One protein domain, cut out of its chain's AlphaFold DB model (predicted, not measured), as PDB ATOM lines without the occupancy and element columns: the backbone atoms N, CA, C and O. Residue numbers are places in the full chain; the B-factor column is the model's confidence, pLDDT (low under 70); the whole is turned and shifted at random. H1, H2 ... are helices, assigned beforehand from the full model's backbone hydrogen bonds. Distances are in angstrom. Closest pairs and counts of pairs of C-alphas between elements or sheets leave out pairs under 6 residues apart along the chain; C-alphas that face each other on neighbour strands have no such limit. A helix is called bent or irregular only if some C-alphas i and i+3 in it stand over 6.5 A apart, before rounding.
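AT A GLANCE: This is residues 3 to 58 of the 168 residues of an uncharacterized protein of Uncinula necator (UniProt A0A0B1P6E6). The model is a flat, open zigzag of helices: the bent helix H1 and the straight helix H2 make a V, joined by a tight turn, and the chain then folds back from the far end of H2 to the small helix H3. H2 is the middle stroke, with H1 on one side of it and H3 on the other, and H3 packs on neither. The printed part has 56 residues with three named helices, in the order H1, H2, H3, and no named strand; the class is all helix. It is loose, with a radius of gyration of the C-alphas of 12.7 A and spans of 34 by 34 by 11 A.

IN THESE COORDINATES: H1, residues 3 to 21, begins with C-alpha 3 at (-10.467, -10.907, 158.801). By its hydrogen bonds it was assigned as one helix, but it is bent: C-alphas 10 and 13 are 7.1 A apart. Its arms are H1a, residues 3 to 10, 11.3 A long, and H1b, residues 13 to 21, 12.5 A long. H2, residues 25 to 41, runs 24.4 A to C-alpha 41 at (-22.045, -2.216, 159.372). H3, residues 50 to 56, is 11.2 A long and ends at C-alpha 56, (-27.954, -3.090, 183.922).

HOW THE PARTS SIT: H1a and H1b stand at a steep tilt of 46 degrees. H1b and H2 form a helical hairpin and run opposite ways at a steep tilt of 40 degrees. They touch, H2 with residues 25 to 30 alone; their closest C-alphas are those of Leu 15 and Gly 26, 4.9 A apart. H1a is apart from H2, and H3 is apart from H1a, H1b and H2. Every O i to N i+4 pair is within hydrogen-bond range in H1b and H2, against 3 of 4 in H1a and 0 of 3 in H3, where 2 of 4 O i to N i+3 pairs are.

THE WHOLE: The two C-alphas farthest apart, those of Lys 3 and Ser 58, are 34.8 A apart. The printed part has no cut; the link from H1 to H2 is tight, and that from H2 to H3 is short, with 8 residues. Residues 38 to 43, of which 38 to 41 belong to H2, stand free. The mean pLDDT of the printed part is 72.0; residues 3 to 5 and 45 to 58 are under 70, and H3 has a mean of 46.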
ATOM      1  N   LYS A   3     -10.635 -12.157 158.032       56.66
ATOM      2  CA  LYS A   3     -10.467 -10.907 158.801       56.66
ATOM      3  C   LYS A   3     -11.087 -10.959 160.207       56.66
ATOM      4  O   LYS A   3     -10.458 -10.515 161.158       56.66
ATOM      5  N   ALA A   4     -12.270 -11.562 160.360       58.62
ATOM      6  CA  ALA A   4     -12.933 -11.706 161.665       58.62
ATOM      7  C   ALA A   4     -12.174 -12.650 162.616       58.62
ATOM      8  O   ALA A   4     -12.137 -12.428 163.824       58.62
ATOM      9  N   ARG A   5     -11.506 -13.670 162.061       64.38
ATOM     10  CA  ARG A   5     -10.679 -14.609 162.828       64.38
ATOM     11  C   ARG A   5      -9.434 -13.938 163.417       64.38
ATOM     12  O   ARG A   5      -9.031 -14.288 164.517       64.38
ATOM     13  N   GLY A   6      -8.874 -12.938 162.732       78.81
ATOM     14  CA  GLY A   6      -7.751 -12.145 163.245       78.81
ATOM     15  C   GLY A   6      -8.105 -11.326 164.490       78.81
ATOM     16  O   GLY A   6      -7.327 -11.299 165.436       78.81
ATOM     17  N   LEU A   7      -9.297 -10.719 164.526       75.31
ATOM     18  CA  LEU A   7      -9.750  -9.944 165.687       75.31
ATOM     19  C   LEU A   7      -9.975 -10.844 166.912       75.31
ATOM     20  O   LEU A   7      -9.508 -10.524 167.996       75.31
ATOM     21  N   LEU A   8     -10.633 -11.993 166.744       77.00
ATOM     22  CA  LEU A   8     -10.829 -12.938 167.850       77.00
ATOM     23  C   LEU A   8      -9.505 -13.496 168.382       77.00
ATOM     24  O   LEU A   8      -9.369 -13.664 169.585       77.00
ATOM     25  N   ASN A   9      -8.509 -13.715 167.520       82.31
ATOM     26  CA  ASN A   9      -7.177 -14.128 167.967       82.31
ATOM     27  C   ASN A   9      -6.451 -13.029 168.763       82.31
ATOM     28  O   ASN A   9      -5.637 -13.346 169.621       82.31
ATOM     29  N   LEU A  10      -6.730 -11.753 168.476       84.25
ATOM     30  CA  LEU A  10      -6.155 -10.617 169.196       84.25
ATOM     31  C   LEU A  10      -6.830 -10.400 170.558       84.25
ATOM     32  O   LEU A  10      -6.151 -10.141 171.544       84.25
ATOM     33  N   VAL A  11      -8.163 -10.480 170.604       83.56
ATOM     34  CA  VAL A  11      -8.958 -10.132 171.797       83.56
ATOM     35  C   VAL A  11      -9.231 -11.357 172.684       83.56
ATOM     36  O   VAL A  11      -9.534 -11.206 173.860       83.56
ATOM     37  N   GLY A  12      -9.094 -12.573 172.151       86.25
ATOM     38  CA  GLY A  12      -9.356 -13.836 172.849       86.25
ATOM     39  C   GLY A  12      -8.615 -13.987 174.182       86.25
ATOM     40  O   GLY A  12      -9.294 -14.165 175.190       86.25
ATOM     41  N   PRO A  13      -7.276 -13.832 174.229       89.38
ATOM     42  CA  PRO A  13      -6.522 -13.932 175.481       89.38
ATOM     43  C   PRO A  13      -7.000 -12.937 176.549       89.38
ATOM     44  O   PRO A  13      -7.126 -13.282 177.717       89.38
ATOM     45  N   TYR A  14      -7.364 -11.721 176.133       86.00
ATOM     46  CA  TYR A  14      -7.882 -10.691 177.033       86.00
ATOM     47  C   TYR A  14      -9.270 -11.037 177.597       86.00
ATOM     48  O   TYR A  14      -9.562 -10.773 178.760       86.00
ATOM     49  N   LEU A  15     -10.138 -11.655 176.789       85.12
ATOM     50  CA  LEU A  15     -11.446 -12.128 177.253       85.12
ATOM     51  C   LEU A  15     -11.316 -13.278 178.253       85.12
ATOM     52  O   LEU A  15     -12.107 -13.345 179.189       85.12
ATOM     53  N   GLU A  16     -10.341 -14.169 178.052       83.62
ATOM     54  CA  GLU A  16     -10.052 -15.271 178.975       83.62
ATOM     55  C   GLU A  16      -9.539 -14.748 180.320       83.62
ATOM     56  O   GLU A  16     -10.060 -15.146 181.361       83.62
ATOM     57  N   GLU A  17      -8.592 -13.805 180.312       86.25
ATOM     58  CA  GLU A  17      -8.104 -13.145 181.531       86.25
ATOM     59  C   GLU A  17      -9.236 -12.429 182.283       86.25
ATOM     60  O   GLU A  17      -9.382 -12.591 183.494       86.25
ATOM     61  N   MET A  18     -10.101 -11.709 181.566       82.75
ATOM     62  CA  MET A  18     -11.223 -10.994 182.173       82.75
ATOM     63  C   MET A  18     -12.296 -11.932 182.744       82.75
ATOM     64  O   MET A  18     -12.910 -11.612 183.759       82.75
ATOM     65  N   GLU A  19     -12.535 -13.089 182.124       80.88
ATOM     66  CA  GLU A  19     -13.470 -14.097 182.641       80.88
ATOM     67  C   GLU A  19     -12.913 -14.802 183.891       80.88
ATOM     68  O   GLU A  19     -13.679 -15.148 184.792       80.88
ATOM     69  N   LEU A  20     -11.586 -14.981 183.970       82.19
ATOM     70  CA  LEU A  20     -10.906 -15.493 185.164       82.19
ATOM     71  C   LEU A  20     -10.969 -14.501 186.329       82.19
ATOM     72  O   LEU A  20     -11.170 -14.913 187.471       82.19
ATOM     73  N   GLU A  21     -10.808 -13.208 186.048       85.75
ATOM     74  CA  GLU A  21     -10.863 -12.155 187.062       85.75
ATOM     75  C   GLU A  21     -12.304 -11.870 187.516       85.75
ATOM     76  O   GLU A  21     -12.559 -11.647 188.700       85.75
ATOM     77  N   CYS A  22     -13.263 -11.904 186.588       78.50
ATOM     78  CA  CYS A  22     -14.667 -11.583 186.830       78.50
ATOM     79  C   CYS A  22     -15.601 -12.446 185.955       78.50
ATOM     80  O   CYS A  22     -15.905 -12.076 184.813       78.50
ATOM     81  N   PRO A  23     -16.137 -13.557 186.499       80.75
ATOM     82  CA  PRO A  23     -17.018 -14.454 185.757       80.75
ATOM     83  C   PRO A  23     -18.229 -13.725 185.154       80.75
ATOM     84  O   PRO A  23     -18.968 -13.029 185.853       80.75
ATOM     85  N   GLY A  24     -18.451 -13.896 183.853       74.44
ATOM     86  CA  GLY A  24     -19.529 -13.293 183.074       74.44
ATOM     87  C   GLY A  24     -19.171 -11.985 182.362       74.44
ATOM     88  O   GLY A  24     -19.847 -11.641 181.385       74.44
ATOM     89  N   LEU A  25     -18.116 -11.265 182.767       78.50
ATOM     90  CA  LEU A  25     -17.735 -10.005 182.110       78.50
ATOM     91  C   LEU A  25     -17.179 -10.226 180.702       78.50
ATOM     92  O   LEU A  25     -17.504  -9.439 179.807       78.50
ATOM     93  N   GLY A  26     -16.431 -11.313 180.472       80.88
ATOM     94  CA  GLY A  26     -15.915 -11.687 179.150       80.88
ATOM     95  C   GLY A  26     -17.031 -11.761 178.111       80.88
ATOM     96  O   GLY A  26     -16.951 -11.184 177.022       80.88
ATOM     97  N   THR A  27     -18.142 -12.391 178.496       75.25
ATOM     98  CA  THR A  27     -19.321 -12.525 177.631       75.25
ATOM     99  C   THR A  27     -20.031 -11.195 177.375       75.25
ATOM    100  O   THR A  27     -20.414 -10.916 176.236       75.25
ATOM    101  N   GLY A  28     -20.163 -10.347 178.400       82.00
ATOM    102  CA  GLY A  28     -20.774  -9.024 178.272       82.00
ATOM    103  C   GLY A  28     -19.984  -8.118 177.329       82.00
ATOM    104  O   GLY A  28     -20.559  -7.489 176.441       82.00
ATOM    105  N   PHE A  29     -18.657  -8.107 177.453       82.62
ATOM    106  CA  PHE A  29     -17.789  -7.299 176.602       82.62
ATOM    107  C   PHE A  29     -17.787  -7.768 175.142       82.62
ATOM    108  O   PHE A  29     -17.890  -6.953 174.223       82.62
ATOM    109  N   LEU A  30     -17.753  -9.083 174.899       84.62
ATOM    110  CA  LEU A  30     -17.832  -9.622 173.540       84.62
ATOM    111  C   LEU A  30     -19.184  -9.315 172.870       84.62
ATOM    112  O   LEU A  30     -19.230  -9.019 171.670       84.62
ATOM    113  N   ALA A  31     -20.280  -9.342 173.635       83.69
ATOM    114  CA  ALA A  31     -21.600  -8.950 173.148       83.69
ATOM    115  C   ALA A  31     -21.645  -7.464 172.756       83.69
ATOM    116  O   ALA A  31     -22.171  -7.134 171.694       83.69
ATOM    117  N   LEU A  32     -21.027  -6.583 173.550       85.00
ATOM    118  CA  LEU A  32     -20.914  -5.153 173.238       85.00
ATOM    119  C   LEU A  32     -20.105  -4.890 171.970       85.00
ATOM    120  O   LEU A  32     -20.518  -4.095 171.127       85.00
ATOM    121  N   MET A  33     -18.979  -5.586 171.804       84.00
ATOM    122  CA  MET A  33     -18.177  -5.505 170.582       84.00
ATOM    123  C   MET A  33     -18.973  -5.978 169.362       84.00
ATOM    124  O   MET A  33     -18.951  -5.330 168.316       84.00
ATOM    125  N   SER A  34     -19.717  -7.077 169.499       83.44
ATOM    126  CA  SER A  34     -20.544  -7.628 168.420       83.44
ATOM    127  C   SER A  34     -21.687  -6.687 168.031       83.44
ATOM    128  O   SER A  34     -21.908  -6.456 166.841       83.44
ATOM    129  N   ASP A  35     -22.378  -6.100 169.012       82.88
ATOM    130  CA  ASP A  35     -23.417  -5.093 168.781       82.88
ATOM    131  C   ASP A  35     -22.839  -3.842 168.106       82.88
ATOM    132  O   ASP A  35     -23.338  -3.414 167.064       82.88
ATOM    133  N   GLY A  36     -21.723  -3.310 168.616       83.31
ATOM    134  CA  GLY A  36     -21.041  -2.151 168.038       83.31
ATOM    135  C   GLY A  36     -20.625  -2.371 166.582       83.31
ATOM    136  O   GLY A  36     -20.898  -1.527 165.728       83.31
ATOM    137  N   VAL A  37     -20.038  -3.531 166.265       81.00
ATOM    138  CA  VAL A  37     -19.681  -3.907 164.885       81.00
ATOM    139  C   VAL A  37     -20.927  -4.037 164.007       81.00
ATOM    140  O   VAL A  37     -20.941  -3.544 162.880       81.00
ATOM    141  N   SER A  38     -21.996  -4.653 164.517       80.69
ATOM    142  CA  SER A  38     -23.263  -4.797 163.792       80.69
ATOM    143  C   SER A  38     -23.873  -3.436 163.433       80.69
ATOM    144  O   SER A  38     -24.304  -3.219 162.299       80.69
ATOM    145  N   ARG A  39     -23.846  -2.487 164.375       82.50
ATOM    146  CA  ARG A  39     -24.320  -1.109 164.189       82.50
ATOM    147  C   ARG A  39     -23.452  -0.329 163.205       82.50
ATOM    148  O   ARG A  39     -23.996   0.336 162.327       82.50
ATOM    149  N   ALA A  40     -22.127  -0.478 163.285       76.62
ATOM    150  CA  ALA A  40     -21.195   0.118 162.324       76.62
ATOM    151  C   ALA A  40     -21.486  -0.342 160.889       76.62
ATOM    152  O   ALA A  40     -21.539   0.480 159.979       76.62
ATOM    153  N   ILE A  41     -21.722  -1.645 160.689       78.94
ATOM    154  CA  ILE A  41     -22.045  -2.216 159.372       78.94
ATOM    155  C   ILE A  41     -23.365  -1.655 158.829       78.94
ATOM    156  O   ILE A  41     -23.477  -1.411 157.630       78.94
ATOM    157  N   ARG A  42     -24.354  -1.410 159.699       80.31
ATOM    158  CA  ARG A  42     -25.630  -0.780 159.320       80.31
ATOM    159  C   ARG A  42     -25.549   0.741 159.133       80.31
ATOM    160  O   ARG A  42     -26.556   1.349 158.787       80.31
ATOM    161  N   GLY A  43     -24.391   1.366 159.366       75.12
ATOM    162  CA  GLY A  43     -24.236   2.823 159.306       75.12
ATOM    163  C   GLY A  43     -24.928   3.566 160.457       75.12
ATOM    164  O   GLY A  43     -25.152   4.773 160.370       75.12
ATOM    165  N   GLU A  44     -25.277   2.870 161.541       75.88
ATOM    166  CA  GLU A  44     -25.848   3.491 162.732       75.88
ATOM    167  C   GLU A  44     -24.765   4.224 163.531       75.88
ATOM    168  O   GLU A  44     -23.674   3.708 163.780       75.88
ATOM    169  N   LYS A  45     -25.080   5.436 163.999       65.62
ATOM    170  CA  LYS A  45     -24.167   6.224 164.831       65.62
ATOM    171  C   LYS A  45     -23.973   5.536 166.189       65.62
ATOM    172  O   LYS A  45     -24.918   5.411 166.973       65.62
ATOM    173  N   ILE A  46     -22.749   5.093 166.475       61.72
ATOM    174  CA  ILE A  46     -22.387   4.473 167.755       61.72
ATOM    175  C   ILE A  46     -22.230   5.584 168.798       61.72
ATOM    176  O   ILE A  46     -21.197   6.240 168.882       61.72
ATOM    177  N   TYR A  47     -23.276   5.825 169.583       52.28
ATOM    178  CA  TYR A  47     -23.175   6.631 170.797       52.28
ATOM    179  C   TYR A  47     -22.707   5.735 171.944       52.28
ATOM    180  O   TYR A  47     -23.453   4.868 172.398       52.28
ATOM    181  N   THR A  48     -21.483   5.942 172.423       50.66
ATOM    182  CA  THR A  48     -20.987   5.341 173.666       50.66
ATOM    183  C   THR A  48     -21.574   6.103 174.851       50.66
ATOM    184  O   THR A  48     -20.931   6.985 175.413       50.66
ATOM    185  N   ASN A  49     -22.821   5.811 175.220       45.47
ATOM    186  CA  ASN A  49     -23.332   6.229 176.523       45.47
ATOM    187  C   ASN A  49     -22.951   5.154 177.551       45.47
ATOM    188  O   ASN A  49     -23.703   4.214 177.806       45.47
ATOM    189  N   ILE A  50     -21.726   5.269 178.068       54.50
ATOM    190  CA  ILE A  50     -21.134   4.351 179.053       54.50
ATOM    191  C   ILE A  50     -21.985   4.315 180.343       54.50
ATOM    192  O   ILE A  50     -22.091   3.268 180.983       54.50
ATOM    193  N   ASP A  51     -22.703   5.399 180.657       43.78
ATOM    194  CA  ASP A  51     -23.509   5.537 181.879       43.78
ATOM    195  C   ASP A  51     -24.795   4.691 181.896       43.78
ATOM    196  O   ASP A  51     -25.357   4.424 182.962       43.78
ATOM    197  N   VAL A  52     -25.286   4.239 180.735       46.91
ATOM    198  CA  VAL A  52     -26.483   3.376 180.659       46.91
ATOM    199  C   VAL A  52     -26.130   1.902 180.889       46.91
ATOM    200  O   VAL A  52     -26.941   1.153 181.430       46.91
ATOM    201  N   LEU A  53     -24.908   1.483 180.545       48.31
ATOM    202  CA  LEU A  53     -24.478   0.082 180.619       48.31
ATOM    203  C   LEU A  53     -24.164  -0.388 182.041       48.31
ATOM    204  O   LEU A  53     -24.511  -1.513 182.401       48.31
ATOM    205  N   LEU A  54     -23.597   0.486 182.876       43.84
ATOM    206  CA  LEU A  54     -23.271   0.153 184.266       43.84
ATOM    207  C   LEU A  54     -24.524  -0.149 185.112       43.84
ATOM    208  O   LEU A  54     -24.465  -0.906 186.077       43.84
ATOM    209  N   ARG A  55     -25.681   0.408 184.726       39.31
ATOM    210  CA  ARG A  55     -26.948   0.290 185.467       39.31
ATOM    211  C   ARG A  55     -27.637  -1.069 185.294       39.31
ATOM    212  O   ARG A  55     -28.432  -1.454 186.143       39.31
ATOM    213  N   ASN A  56     -27.319  -1.802 184.226       43.94
ATOM    214  CA  ASN A  56     -27.954  -3.090 183.922       43.94
ATOM    215  C   ASN A  56     -27.139  -4.298 184.418       43.94
ATOM    216  O   ASN A  56     -27.638  -5.418 184.378       43.94
ATOM    217  N   ALA A  57     -25.909  -4.082 184.897       41.28
ATOM    218  CA  ALA A  57     -25.054  -5.134 185.452       41.28
ATOM    219  C   ALA A  57     -25.377  -5.472 186.923       41.28
ATOM    220  O   ALA A  57     -24.908  -6.480 187.446       41.28
ATOM    221  N   SER A  58     -26.198  -4.667 187.605       36.56
ATOM    222  CA  SER A  58     -26.577  -4.888 189.004       36.56
ATOM    223  C   SER A  58     -27.882  -5.681 189.131       36.56
ATOM    224  O   SER A  58     -28.903  -5.150 189.565       36.56
TER     225      SER A  58